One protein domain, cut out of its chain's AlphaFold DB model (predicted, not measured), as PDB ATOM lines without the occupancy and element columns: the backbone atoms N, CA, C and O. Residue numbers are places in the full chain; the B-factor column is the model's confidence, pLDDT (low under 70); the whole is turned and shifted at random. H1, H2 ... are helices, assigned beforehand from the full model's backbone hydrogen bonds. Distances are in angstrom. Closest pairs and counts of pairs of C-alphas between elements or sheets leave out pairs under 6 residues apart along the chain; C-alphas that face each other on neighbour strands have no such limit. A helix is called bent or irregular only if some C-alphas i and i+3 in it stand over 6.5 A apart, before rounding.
ATOM      1  N   THR A 632     194.824 216.033 296.219       83.44
ATOM      2  CA  THR A 632     193.706 216.317 297.125       83.44
ATOM      3  C   THR A 632     193.886 217.693 297.768       83.44
ATOM      4  O   THR A 632     194.706 217.837 298.682       83.44
ATOM      5  N   PRO A 633     193.155 218.731 297.318       81.31
ATOM      6  CA  PRO A 633     193.217 220.040 297.951       81.31
ATOM      7  C   PRO A 633     192.733 219.970 299.402       81.31
ATOM      8  O   PRO A 633     191.733 219.331 299.727       81.31
ATOM      9  N   SER A 634     193.458 220.649 300.288       77.81
ATOM     10  CA  SER A 634     193.110 220.756 301.704       77.81
ATOM     11  C   SER A 634     192.203 221.969 301.918       77.81
ATOM     12  O   SER A 634     192.689 223.061 302.216       77.81
ATOM     13  N   TRP A 635     190.889 221.783 301.789       74.12
ATOM     14  CA  TRP A 635     189.900 222.863 301.948       74.12
ATOM     15  C   TRP A 635     189.912 223.503 303.345       74.12
ATOM     16  O   TRP A 635     189.535 224.659 303.504       74.12
ATOM     17  N   GLY A 636     190.359 222.765 304.370       67.38
ATOM     18  CA  GLY A 636     190.582 223.302 305.716       67.38
ATOM     19  C   GLY A 636     191.622 224.422 305.724       67.38
ATOM     20  O   GLY A 636     191.311 225.519 306.167       67.38
ATOM     21  N   ALA A 637     192.797 224.179 305.138       64.25
ATOM     22  CA  ALA A 637     193.860 225.178 305.041       64.25
ATOM     23  C   ALA A 637     193.428 226.407 304.223       64.25
ATOM     24  O   ALA A 637     193.769 227.527 304.573       64.25
ATOM     25  N   GLU A 638     192.631 226.219 303.166       63.97
ATOM     26  CA  GLU A 638     192.104 227.336 302.371       63.97
ATOM     27  C   GLU A 638     191.148 228.226 303.175       63.97
ATOM     28  O   GLU A 638     191.256 229.453 303.137       63.97
ATOM     29  N   ARG A 639     190.245 227.614 303.953       67.62
ATOM     30  CA  ARG A 639     189.368 228.342 304.880       67.62
ATOM     31  C   ARG A 639     190.172 229.082 305.947       67.62
ATOM     32  O   ARG A 639     189.862 230.235 306.217       67.62
ATOM     33  N   THR A 640     191.221 228.459 306.488       64.19
ATOM     34  CA  THR A 640     192.124 229.086 307.464       64.19
ATOM     35  C   THR A 640     192.845 230.298 306.870       64.19
ATOM     36  O   THR A 640     192.750 231.382 307.436       64.19
ATOM     37  N   LEU A 641     193.474 230.170 305.698       64.94
ATOM     38  CA  LEU A 641     194.146 231.290 305.019       64.94
ATOM     39  C   LEU A 641     193.182 232.451 304.735       64.94
ATOM     40  O   LEU A 641     193.502 233.604 305.007       64.94
ATOM     41  N   THR A 642     191.967 232.132 304.273       65.88
ATOM     42  CA  THR A 642     190.916 233.133 304.029       65.88
ATOM     43  C   THR A 642     190.502 233.834 305.328       65.88
ATOM     44  O   THR A 642     190.359 235.052 305.348       65.88
ATOM     45  N   SER A 643     190.332 233.083 306.425       64.88
ATOM     46  CA  SER A 643     189.963 233.645 307.734       64.88
ATOM     47  C   SER A 643     191.049 234.533 308.346       64.88
ATOM     48  O   SER A 643     190.732 235.425 309.125       64.88
ATOM     49  N   LEU A 644     192.311 234.321 307.961       65.12
ATOM     50  CA  LEU A 644     193.457 235.130 308.376       65.12
ATOM     51  C   LEU A 644     193.695 236.349 307.465       65.12
ATOM     52  O   LEU A 644     194.668 237.070 307.660       65.12
ATOM     53  N   GLY A 645     192.844 236.582 306.457       62.03
ATOM     54  CA  GLY A 645     193.011 237.682 305.501       62.03
ATOM     55  C   GLY A 645     194.221 237.528 304.570       62.03
ATOM     56  O   GLY A 645     194.599 238.487 303.899       62.03
ATOM     57  N   LEU A 646     194.832 236.340 304.516       63.59
ATOM     58  CA  LEU A 646     195.988 236.068 303.667       63.59
ATOM     59  C   LEU A 646     195.543 235.827 302.215       63.59
ATOM     60  O   LEU A 646     194.502 235.203 301.981       63.59
ATOM     61  N   PRO A 647     196.317 236.289 301.213       58.72
ATOM     62  CA  PRO A 647     195.977 236.079 299.814       58.72
ATOM     63  C   PRO A 647     195.962 234.581 299.480       58.72
ATOM     64  O   PRO A 647     196.961 233.876 299.576       58.72
ATOM     65  N   VAL A 648     194.794 234.097 299.054       57.47
ATOM     66  CA  VAL A 648     194.572 232.704 298.621       57.47
ATOM     67  C   VAL A 648     194.834 232.538 297.118       57.47
ATOM     68  O   VAL A 648     194.870 231.418 296.607       57.47
ATOM     69  N   GLY A 649     195.022 233.634 296.383       58.06
ATOM     70  CA  GLY A 649     195.292 233.603 294.950       58.06
ATOM     71  C   GLY A 649     196.738 233.201 294.651       58.06
ATOM     72  O   GLY A 649     197.660 233.885 295.070       58.06
ATOM     73  N   LEU A 650     196.940 232.118 293.895       57.34
ATOM     74  CA  LEU A 650     198.186 231.897 293.135       57.34
ATOM     75  C   LEU A 650     198.135 232.585 291.766       57.34
ATOM     76  O   LEU A 650     199.132 232.674 291.050       57.34
ATOM     77  N   SER A 651     196.942 233.023 291.382       52.81
ATOM     78  CA  SER A 651     196.661 233.694 290.130       52.81
ATOM     79  C   SER A 651     196.600 235.203 290.349       52.81
ATOM     80  O   SER A 651     195.516 235.744 290.555       52.81
ATOM     81  N   ASP A 652     197.735 235.898 290.277       45.81
ATOM     82  CA  ASP A 652     197.700 237.359 290.180       45.81
ATOM     83  C   ASP A 652     197.047 237.756 288.854       45.81
ATOM     84  O   ASP A 652     197.573 237.522 287.760       45.81
ATOM     85  N   ARG A 653     195.864 238.362 288.947       44.09
ATOM     86  CA  ARG A 653     195.281 239.124 287.846       44.09
ATOM     87  C   ARG A 653     195.882 240.523 287.931       44.09
ATOM     88  O   ARG A 653     195.380 241.367 288.665       44.09
ATOM     89  N   ALA A 654     196.946 240.784 287.174       38.50
ATOM     90  CA  ALA A 654     197.298 242.169 286.882       38.50
ATOM     91  C   ALA A 654     196.098 242.813 286.146       38.50
ATOM     92  O   ALA A 654     195.609 242.216 285.176       38.50
ATOM     93  N   GLY A 661     198.091 233.286 285.358       48.78
ATOM     94  CA  GLY A 661     198.522 232.880 286.696       48.78
ATOM     95  C   GLY A 661     199.731 231.963 286.534       48.78
ATOM     96  O   GLY A 661     199.606 230.846 286.038       48.78
ATOM     97  N   ARG A 662     200.931 232.460 286.828       59.12
ATOM     98  CA  ARG A 662     202.167 231.700 286.636       59.12
ATOM     99  C   ARG A 662     202.532 231.044 287.958       59.12
ATOM    100  O   ARG A 662     202.710 231.730 288.956       59.12
ATOM    101  N   VAL A 663     202.731 229.724 287.938       65.25
ATOM    102  CA  VAL A 663     203.629 229.083 288.913       65.25
ATOM    103  C   VAL A 663     204.924 229.916 288.925       65.25
ATOM    104  O   VAL A 663     205.422 230.197 287.826       65.25
ATOM    105  N   PRO A 664     205.442 230.351 290.092       67.62
ATOM    106  CA  PRO A 664     206.571 231.276 290.154       67.62
ATOM    107  C   PRO A 664     207.729 230.832 289.256       67.62
ATOM    108  O   PRO A 664     208.044 229.643 289.181       67.62
ATOM    109  N   ALA A 665     208.375 231.775 288.562       67.81
ATOM    110  CA  ALA A 665     209.517 231.463 287.696       67.81
ATOM    111  C   ALA A 665     210.695 230.848 288.475       67.81
ATOM    112  O   ALA A 665     211.496 230.125 287.891       67.81
ATOM    113  N   THR A 666     210.746 231.094 289.785       68.06
ATOM    114  CA  THR A 666     211.695 230.522 290.749       68.06
ATOM    115  C   THR A 666     211.466 229.034 291.027       68.06
ATOM    116  O   THR A 666     212.337 228.374 291.576       68.06
ATOM    117  N   CYS A 667     210.321 228.472 290.632       72.75
ATOM    118  CA  CYS A 667     210.049 227.043 290.738       72.75
ATOM    119  C   CYS A 667     211.007 226.251 289.824       72.75
ATOM    120  O   CYS A 667     211.039 226.559 288.624       72.75
ATOM    121  N   PRO A 668     211.691 225.191 290.316       80.81
ATOM    122  CA  PRO A 668     212.702 224.409 289.579       80.81
ATOM    123  C   PRO A 668     212.091 223.465 288.524       80.81
ATOM    124  O   PRO A 668     212.527 222.335 288.317       80.81
ATOM    125  N   LEU A 669     211.017 223.911 287.880       85.62
ATOM    126  CA  LEU A 669     210.323 223.225 286.806       85.62
ATOM    127  C   LEU A 669     210.673 223.877 285.474       85.62
ATOM    128  O   LEU A 669     210.882 225.086 285.382       85.62
ATOM    129  N   GLU A 670     210.640 223.090 284.412       90.19
ATOM    130  CA  GLU A 670     210.750 223.629 283.064       90.19
ATOM    131  C   GLU A 670     209.550 224.546 282.740       90.19
ATOM    132  O   GLU A 670     208.435 224.319 283.236       90.19
ATOM    133  N   PRO A 671     209.706 225.559 281.865       90.75
ATOM    134  CA  PRO A 671     208.612 226.459 281.493       90.75
ATOM    135  C   PRO A 671     207.346 225.735 281.017       90.75
ATOM    136  O   PRO A 671     206.228 226.127 281.366       90.75
ATOM    137  N   TRP A 672     207.506 224.646 280.261       93.19
ATOM    138  CA  TRP A 672     206.384 223.849 279.770       93.19
ATOM    139  C   TRP A 672     205.694 223.048 280.885       93.19
ATOM    140  O   TRP A 672     204.476 222.884 280.839       93.19
ATOM    141  N   GLN A 673     206.427 222.603 281.915       93.19
ATOM    142  CA  GLN A 673     205.855 221.898 283.070       93.19
ATOM    143  C   GLN A 673     205.000 222.843 283.908       93.19
ATOM    144  O   GLN A 673     203.888 222.483 284.286       93.19
ATOM    145  N   ARG A 674     205.475 224.075 284.138       91.12
ATOM    146  CA  ARG A 674     204.691 225.118 284.823       91.12
ATOM    147  C   ARG A 674     203.380 225.409 284.094       91.12
ATOM    148  O   ARG A 674     202.325 225.456 284.724       91.12
ATOM    149  N   ARG A 675     203.431 225.548 282.764       93.38
ATOM    150  CA  ARG A 675     202.230 225.735 281.936       93.38
ATOM    151  C   ARG A 675     201.288 224.537 282.029       93.38
ATOM    152  O   ARG A 675     200.093 224.719 282.237       93.38
ATOM    153  N   LEU A 676     201.815 223.319 281.926       94.94
ATOM    154  CA  LEU A 676     201.000 222.108 281.969       94.94
ATOM    155  C   LEU A 676     200.346 221.883 283.340       94.94
ATOM    156  O   LEU A 676     199.191 221.462 283.384       94.94
ATOM    157  N   LEU A 677     201.027 222.213 284.444       93.88
ATOM    158  CA  LEU A 677     200.431 222.224 285.787       93.88
ATOM    159  C   LEU A 677     199.219 223.157 285.845       93.88
ATOM    160  O   LEU A 677     198.153 222.748 286.306       93.88
ATOM    161  N   TRP A 678     199.366 224.381 285.333       93.38
ATOM    162  CA  TRP A 678     198.280 225.359 285.296       93.38
ATOM    163  C   TRP A 678     197.089 224.864 284.473       93.38
ATOM    164  O   TRP A 678     195.965 224.845 284.971       93.38
ATOM    165  N   VAL A 679     197.340 224.389 283.248       94.94
ATOM    166  CA  VAL A 679     196.289 223.871 282.353       94.94
ATOM    167  C   VAL A 679     195.567 222.681 282.986       94.94
ATOM    168  O   VAL A 679     194.345 222.583 282.900       94.94
ATOM    169  N   SER A 680     196.304 221.800 283.666       95.88
ATOM    170  CA  SER A 680     195.727 220.639 284.354       95.88
ATOM    171  C   SER A 680     194.838 221.050 285.527       95.88
ATOM    172  O   SER A 680     193.751 220.496 285.696       95.88
ATOM    173  N   ALA A 681     195.262 222.041 286.315       93.56
ATOM    174  CA  ALA A 681     194.483 222.544 287.441       93.56
ATOM    175  C   ALA A 681     193.221 223.280 286.972       93.56
ATOM    176  O   ALA A 681     192.150 223.092 287.549       93.56
ATOM    177  N   ASP A 682     193.320 224.050 285.884       93.19
ATOM    178  CA  ASP A 682     192.178 224.714 285.253       93.19
ATOM    179  C   ASP A 682     191.163 223.696 284.710       93.19
ATOM    180  O   ASP A 682     189.965 223.792 284.988       93.19
ATOM    181  N   ALA A 683     191.641 222.667 284.001       93.06
ATOM    182  CA  ALA A 683     190.804 221.575 283.515       93.06
ATOM    183  C   ALA A 683     190.090 220.861 284.677       93.06
ATOM    184  O   ALA A 683     188.880 220.641 284.631       93.06
ATOM    185  N   ARG A 684     190.807 220.558 285.765       92.81
ATOM    186  CA  ARG A 684     190.227 219.913 286.949       92.81
ATOM    187  C   ARG A 684     189.167 220.780 287.634       92.81
ATOM    188  O   ARG A 684     188.104 220.265 287.988       92.81
ATOM    189  N   ALA A 685     189.425 222.080 287.784       89.62
ATOM    190  CA  ALA A 685     188.476 223.040 288.342       89.62
ATOM    191  C   ALA A 685     187.175 223.089 287.527       89.62
ATOM    192  O   ALA A 685     186.086 222.916 288.080       89.62
ATOM    193  N   ARG A 686     187.279 223.223 286.199       89.50
ATOM    194  CA  ARG A 686     186.123 223.185 285.286       89.50
ATOM    195  C   ARG A 686     185.358 221.865 285.376       89.50
ATOM    196  O   ARG A 686     184.131 221.875 285.427       89.50
ATOM    197  N   GLY A 687     186.060 220.736 285.449       87.88
ATOM    198  CA  GLY A 687     185.434 219.420 285.586       87.88
ATOM    199  C   GLY A 687     184.621 219.261 286.874       87.88
ATOM    200  O   GLY A 687     183.548 218.656 286.853       87.88
ATOM    201  N   LEU A 688     185.080 219.826 287.997       86.12
ATOM    202  CA  LEU A 688     184.290 219.857 289.233       86.12
ATOM    203  C   LEU A 688     183.043 220.728 289.100       86.12
ATOM    204  O   LEU A 688     181.967 220.296 289.513       86.12
ATOM    205  N   LEU A 689     183.171 221.910 288.497       84.25
ATOM    206  CA  LEU A 689     182.033 222.800 288.267       84.25
ATOM    207  C   LEU A 689     180.989 222.141 287.358       84.25
ATOM    208  O   LEU A 689     179.806 222.172 287.685       84.25
ATOM    209  N   ARG A 690     181.405 221.456 286.283       82.12
ATOM    210  CA  ARG A 690     180.492 220.676 285.427       82.12
ATOM    211  C   ARG A 690     179.782 219.567 286.190       82.12
ATOM    212  O   ARG A 690     178.580 219.390 286.035       82.12
ATOM    213  N   MET A 691     180.501 218.838 287.043       82.19
ATOM    214  CA  MET A 691     179.900 217.803 287.889       82.19
ATOM    215  C   MET A 691     178.851 218.382 288.845       82.19
ATOM    216  O   MET A 691     177.800 217.778 289.041       82.19
ATOM    217  N   GLN A 692     179.139 219.529 289.460       79.25
ATOM    218  CA  GLN A 692     178.197 220.208 290.348       79.25
ATOM    219  C   GLN A 692     176.976 220.707 289.570       79.25
ATOM    220  O   GLN A 692     175.854 220.406 289.962       79.25
ATOM    221  N   ALA A 693     177.188 221.374 288.433       74.56
ATOM    222  CA  ALA A 693     176.127 221.844 287.545       74.56
ATOM    223  C   ALA A 693     175.198 220.708 287.099       74.56
ATOM    224  O   ALA A 693     173.981 220.844 287.171       74.56
ATOM    225  N   ALA A 694     175.765 219.566 286.714       72.50
ATOM    226  CA  ALA A 694     175.016 218.373 286.346       72.50
ATOM    227  C   ALA A 694     174.099 217.865 287.463       72.50
ATOM    228  O   ALA A 694     172.930 217.571 287.223       72.50
ATOM    229  N   ARG A 695     174.616 217.792 288.696       70.56
ATOM    230  CA  ARG A 695     173.827 217.378 289.864       70.56
ATOM    231  C   ARG A 695     172.699 218.368 290.153       70.56
ATOM    232  O   ARG A 695     171.576 217.943 290.399       70.56
ATOM    233  N   SER A 696     172.977 219.669 290.072       69.44
ATOM    234  CA  SER A 696     171.970 220.712 290.292       69.44
ATOM    235  C   SER A 696     170.883 220.722 289.214       69.44
ATOM    236  O   SER A 696     169.715 220.918 289.535       69.44
ATOM    237  N   ALA A 697     171.243 220.458 287.951       66.62
ATOM    238  CA  ALA A 697     170.290 220.377 286.846       66.62
ATOM    239  C   ALA A 697     169.272 219.242 287.040       66.62
ATOM    240  O   ALA A 697     168.086 219.448 286.797       66.62
ATOM    241  N   VAL A 698     169.715 218.078 287.532       65.50
ATOM    242  CA  VAL A 698     168.826 216.953 287.877       65.50
ATOM    243  C   VAL A 698     167.893 217.306 289.042       65.50
ATOM    244  O   VAL A 698     166.742 216.890 289.049       65.50
ATOM    245  N   ALA A 699     168.358 218.116 289.996       60.31
ATOM    246  CA  ALA A 699     167.573 218.540 291.156       60.31
ATOM    247  C   ALA A 699     166.607 219.716 290.879       60.31
ATOM    248  O   ALA A 699     165.914 220.160 291.790       60.31
ATOM    249  N   GLY A 700     166.579 220.272 289.659       59.41
ATOM    250  CA  GLY A 700     165.743 221.428 289.297       59.41
ATOM    251  C   GLY A 700     166.195 222.777 289.884       59.41
ATOM    252  O   GLY A 700     165.604 223.813 289.581       59.41
ATOM    253  N   TRP A 701     167.261 222.804 290.691       45.62
ATOM    254  CA  TRP A 701     167.755 224.004 291.374       45.62
ATOM    255  C   TRP A 701     168.739 224.784 290.483       45.62
ATOM    256  O   TRP A 701     169.675 224.211 289.926       45.62
ATOM    257  N   ASN A 702     168.561 226.107 290.357       53.44
ATOM    258  CA  ASN A 702     169.464 227.019 289.626       53.44
ATOM    259  C   ASN A 702     169.803 226.575 288.184       53.44
ATOM    260  O   ASN A 702     170.951 226.651 287.732       53.44
ATOM    261  N   SER A 703     168.784 226.142 287.436       62.50
ATOM    262  CA  SER A 703     168.922 225.564 286.091       62.50
ATOM    263  C   SER A 703     169.644 226.464 285.080       62.50
ATOM    264  O   SER A 703     170.235 225.955 284.132       62.50
ATOM    265  N   TRP A 704     169.628 227.792 285.235       64.69
ATOM    266  CA  TRP A 704     170.320 228.703 284.314       64.69
ATOM    267  C   TRP A 704     171.841 228.750 284.548       64.69
ATOM    268  O   TRP A 704     172.593 228.709 283.578       64.69
ATOM    269  N   GLN A 705     172.309 228.748 285.804       63.22
ATOM    270  CA  GLN A 705     173.744 228.693 286.140       63.22
ATOM    271  C   GLN A 705     174.338 227.338 285.760       63.22
ATOM    272  O   GLN A 705     175.420 227.270 285.178       63.22
ATOM    273  N   ALA A 706     173.597 226.261 286.038       64.50
ATOM    274  CA  ALA A 706     173.973 224.920 285.620       64.50
ATOM    275  C   ALA A 706     174.099 224.825 284.089       64.50
ATOM    276  O   ALA A 706     175.106 224.336 283.586       64.50
ATOM    277  N   ARG A 707     173.131 225.378 283.343       65.00
ATOM    278  CA  ARG A 707     173.177 225.443 281.874       65.00
ATOM    279  C   ARG A 707     174.350 226.283 281.357       65.00
ATOM    280  O   ARG A 707     175.015 225.848 280.424       65.00
ATOM    281  N   ALA A 708     174.655 227.429 281.969       66.00
ATOM    282  CA  ALA A 708     175.806 228.256 281.586       66.00
ATOM    283  C   ALA A 708     177.146 227.510 281.759       66.00
ATOM    284  O   ALA A 708     177.990 227.534 280.868       66.00
ATOM    285  N   ILE A 709     177.321 226.769 282.860       65.44
ATOM    286  CA  ILE A 709     178.527 225.953 283.112       65.44
ATOM    287  C   ILE A 709     178.654 224.784 282.116       65.44
ATOM    288  O   ILE A 709     179.766 224.387 281.760       65.44
ATOM    289  N   LEU A 710     177.528 224.237 281.650       64.62
ATOM    290  CA  LEU A 710     177.477 223.137 280.680       64.62
ATOM    291  C   LEU A 710     177.611 223.591 279.214       64.62
ATOM    292  O   LEU A 710     177.612 222.744 278.328       64.62
ATOM    293  N   GLY A 711     177.786 224.892 278.951       58.50
ATOM    294  CA  GLY A 711     178.034 225.417 277.604       58.50
ATOM    295  C   GLY A 711     176.852 226.141 276.957       58.50
ATOM    296  O   GLY A 711     176.897 226.412 275.759       58.50
ATOM    297  N   ALA A 712     175.807 226.494 277.715       59.03
ATOM    298  CA  ALA A 712     174.773 227.394 277.210       59.03
ATOM    299  C   ALA A 712     175.355 228.791 276.916       59.03
ATOM    300  O   ALA A 712     176.229 229.250 277.651       59.03
ATOM    301  N   PRO A 713     174.840 229.507 275.901       51.50
ATOM    302  CA  PRO A 713     175.399 230.777 275.413       51.50
ATOM    303  C   PRO A 713     175.303 231.971 276.392       51.50
ATOM    304  O   PRO A 713     175.584 233.104 276.010       51.50
ATOM    305  N   TRP A 714     174.918 231.755 277.653       45.69
ATOM    306  CA  TRP A 714     174.747 232.808 278.659       45.69
ATOM    307  C   TRP A 714     176.035 233.024 279.477       45.69
ATOM    308  O   TRP A 714     176.754 232.078 279.791       45.69
ATOM    309  N   ARG A 715     176.333 234.294 279.799       47.03
ATOM    310  CA  ARG A 715     177.630 234.812 280.295       47.03
ATOM    311  C   ARG A 715     178.301 233.950 281.384       47.03
ATOM    312  O   ARG A 715     177.739 233.727 282.451       47.03
ATOM    313  N   LEU A 716     179.565 233.580 281.142       50.69
ATOM    314  CA  LEU A 716     180.442 232.786 282.027       50.69
ATOM    315  C   LEU A 716     180.923 233.519 283.297       50.69
ATOM    316  O   LEU A 716     181.485 232.882 284.193       50.69
ATOM    317  N   GLU A 717     180.716 234.835 283.391       53.28
ATOM    318  CA  GLU A 717     181.278 235.689 284.453       53.28
ATOM    319  C   GLU A 717     181.005 235.226 285.899       53.28
ATOM    320  O   GLU A 717     181.945 235.273 286.696       53.28
ATOM    321  N   PRO A 718     179.821 234.688 286.272       54.94
ATOM    322  CA  PRO A 718     179.564 234.250 287.650       54.94
ATOM    323  C   PRO A 718     180.405 233.039 288.089       54.94
ATOM    324  O   PRO A 718     180.592 232.814 289.283       54.94
ATOM    325  N   SER A 719     180.905 232.236 287.142       67.44
ATOM    326  CA  SER A 719     181.637 230.993 287.437       67.44
ATOM    327  C   SER A 719     183.152 231.186 287.580       67.44
ATOM    328  O   SER A 719     183.824 230.358 288.199       67.44
ATOM    329  N   GLN A 720     183.685 232.300 287.066       77.50
ATOM    330  CA  GLN A 720     185.124 232.552 286.997       77.50
ATOM    331  C   GLN A 720     185.797 232.613 288.384       77.50
ATOM    332  O   GLN A 720     186.801 231.924 288.563       77.50
ATOM    333  N   PRO A 721     185.245 233.308 289.405       80.12
ATOM    334  CA  PRO A 721     185.864 233.343 290.737       80.12
ATOM    335  C   PRO A 721     185.885 231.978 291.438       80.12
ATOM    336  O   PRO A 721     186.767 231.702 292.250       80.12
ATOM    337  N   SER A 722     184.900 231.119 291.166       79.50
ATOM    338  CA  SER A 722     184.860 229.754 291.706       79.50
ATOM    339  C   SER A 722     185.878 228.860 291.005       79.50
ATOM    340  O   SER A 722     186.577 228.090 291.660       79.50
ATOM    341  N   GLN A 723     186.013 228.997 289.686       84.62
ATOM    342  CA  GLN A 723     187.022 228.279 288.915       84.62
ATOM    343  C   GLN A 723     188.442 228.671 289.335       84.62
ATOM    344  O   GLN A 723     189.267 227.786 289.552       84.62
ATOM    345  N   ASP A 724     188.718 229.969 289.480       84.06
ATOM    346  CA  ASP A 724     190.035 230.478 289.875       84.06
ATOM    347  C   ASP A 724     190.439 229.952 291.266       84.06
ATOM    348  O   ASP A 724     191.543 229.429 291.425       84.06
ATOM    349  N   ARG A 725     189.515 229.971 292.240       82.69
ATOM    350  CA  ARG A 725     189.738 229.395 293.581       82.69
ATOM    351  C   ARG A 725     190.046 227.897 293.536       82.69
ATOM    352  O   ARG A 725     191.055 227.457 294.086       82.69
ATOM    353  N   LEU A 726     189.219 227.115 292.834       86.12
ATOM    354  CA  LEU A 726     189.435 225.671 292.677       86.12
ATOM    355  C   LEU A 726     190.781 225.377 291.998       86.12
ATOM    356  O   LEU A 726     191.511 224.492 292.445       86.12
ATOM    357  N   ARG A 727     191.128 226.120 290.940       89.94
ATOM    358  CA  ARG A 727     192.404 225.977 290.226       89.94
ATOM    359  C   ARG A 727     193.581 226.193 291.172       89.94
ATOM    360  O   ARG A 727     194.474 225.350 291.229       89.94
ATOM    361  N   ASP A 728     193.572 227.285 291.928       85.25
ATOM    362  CA  ASP A 728     194.664 227.629 292.839       85.25
ATOM    363  C   ASP A 728     194.805 226.597 293.973       85.25
ATOM    364  O   ASP A 728     195.924 226.232 294.348       85.25
ATOM    365  N   ALA A 729     193.691 226.040 294.463       85.31
ATOM    366  CA  ALA A 729     193.702 224.951 295.438       85.31
ATOM    367  C   ALA A 729     194.380 223.678 294.890       85.31
ATOM    368  O   ALA A 729     195.206 223.070 295.579       85.31
ATOM    369  N   TYR A 730     194.083 223.298 293.643       88.88
ATOM    370  CA  TYR A 730     194.735 222.164 292.976       88.88
ATOM    371  C   TYR A 730     196.216 222.417 292.686       88.88
ATOM    372  O   TYR A 730     197.033 221.517 292.884       88.88
ATOM    373  N   LEU A 731     196.580 223.634 292.275       88.00
ATOM    374  CA  LEU A 731     197.978 224.021 292.069       88.00
ATOM    375  C   LEU A 731     198.794 223.905 293.359       88.00
ATOM    376  O   LEU A 731     199.848 223.269 293.350       88.00
ATOM    377  N   ARG A 732     198.296 224.441 294.482       84.56
ATOM    378  CA  ARG A 732     198.955 224.288 295.793       84.56
ATOM    379  C   ARG A 732     199.121 222.826 296.177       84.56
ATOM    380  O   ARG A 732     200.193 222.426 296.622       84.56
ATOM    381  N   ALA A 733     198.070 222.025 296.008       85.31
ATOM    382  CA  ALA A 733     198.120 220.606 296.329       85.31
ATOM    383  C   ALA A 733     199.201 219.883 295.508       85.31
ATOM    384  O   ALA A 733     200.040 219.202 296.090       85.31
ATOM    385  N   ALA A 734     199.263 220.118 294.196       87.50
ATOM    386  CA  ALA A 734     200.283 219.528 293.331       87.50
ATOM    387  C   ALA A 734     201.713 220.004 293.662       87.50
ATOM    388  O   ALA A 734     202.642 219.198 293.667       87.50
ATOM    389  N   LEU A 735     201.913 221.289 293.973       85.31
ATOM    390  CA  LEU A 735     203.232 221.826 294.342       85.31
ATOM    391  C   LEU A 735     203.742 221.281 295.688       85.31
ATOM    392  O   LEU A 735     204.945 221.056 295.838       85.31
ATOM    393  N   ARG A 736     202.842 221.006 296.643       82.50
ATOM    394  CA  ARG A 736     203.187 220.311 297.898       82.50
ATOM    395  C   ARG A 736     203.648 218.878 297.648       82.50
ATOM    396  O   ARG A 736     204.662 218.469 298.203       82.50
ATOM    397  N   GLU A 737     202.972 218.145 296.763       80.69
ATOM    398  CA  GLU A 737     203.400 216.794 296.358       80.69
ATOM    399  C   GLU A 737     204.769 216.799 295.656       80.69
ATOM    400  O   GLU A 737     205.548 215.850 295.761       80.69
ATOM    401  N   LEU A 738     205.110 217.896 294.973       76.12
ATOM    402  CA  LEU A 738     206.446 218.103 294.410       76.12
ATOM    403  C   LEU A 738     207.510 218.450 295.458       76.12
ATOM    404  O   LEU A 738     208.686 218.481 295.107       76.12
ATOM    405  N   ARG A 739     207.123 218.690 296.719       71.88
ATOM    406  CA  ARG A 739     207.989 219.218 297.790       71.88
ATOM    407  C   ARG A 739     208.684 220.528 297.420       71.88
ATOM    408  O   ARG A 739     209.725 220.850 297.975       71.88
TER     409      ARG A 739
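What this domain is: This is residues 632 to 654 and 661 to 739 of the 751 residues of an uncharacterized protein of uncultured Solirubrobacteraceae bacterium (UniProt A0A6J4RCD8). Two long helices, H2 and H4, cross as an X, and short H3 folds back along the last part of H2. Short H1 lies on the other side of H4 from H2. The printed part has 102 residues with four named helices, H1 to H4, all helix. It is only just compact, close to loose (radius of gyration of the C-alphas 15.2 A), spanning 46 by 32 by 27 A.

How they stand to each other: H1, residues 635 to 643, is close to but not clearly touching H4, residues 717 to 737; their closest C-alphas, Glu 638 and Ala 729, are 7.5 A apart. H2, residues 671 to 698, touches H4 with residues 677 to 689 alone, at a steep tilt of 52 degrees, opposite ways; the closest C-alphas, Ala 681 and Arg 727, are 4.9 A apart. H2 and H3, residues 703 to 709, form a hairpin at 15 degrees; the closest C-alphas, Ala 693 and Ala 706, are 4.2 A apart. Every O i to N i+4 pair is within hydrogen-bond range in H1, H2 and H3, and 15 of 17 in H4.

Where its parts are: H1 begins at C-alpha 635 (189.900, 222.863, 301.948). H2 measures 41.4 A and H4 31.4 A, ending at C-alpha 737 (203.400, 216.794, 296.358). H4 is irregular: C-alphas 718 and 721 are 7.1 A apart.

The domain as a whole: Residues 655 to 660 are not printed, a 9.4 A gap between C-alphas 654 and 661. Residues 636 to 654, 661 to 666 and 696 to 719 have pLDDT under 70.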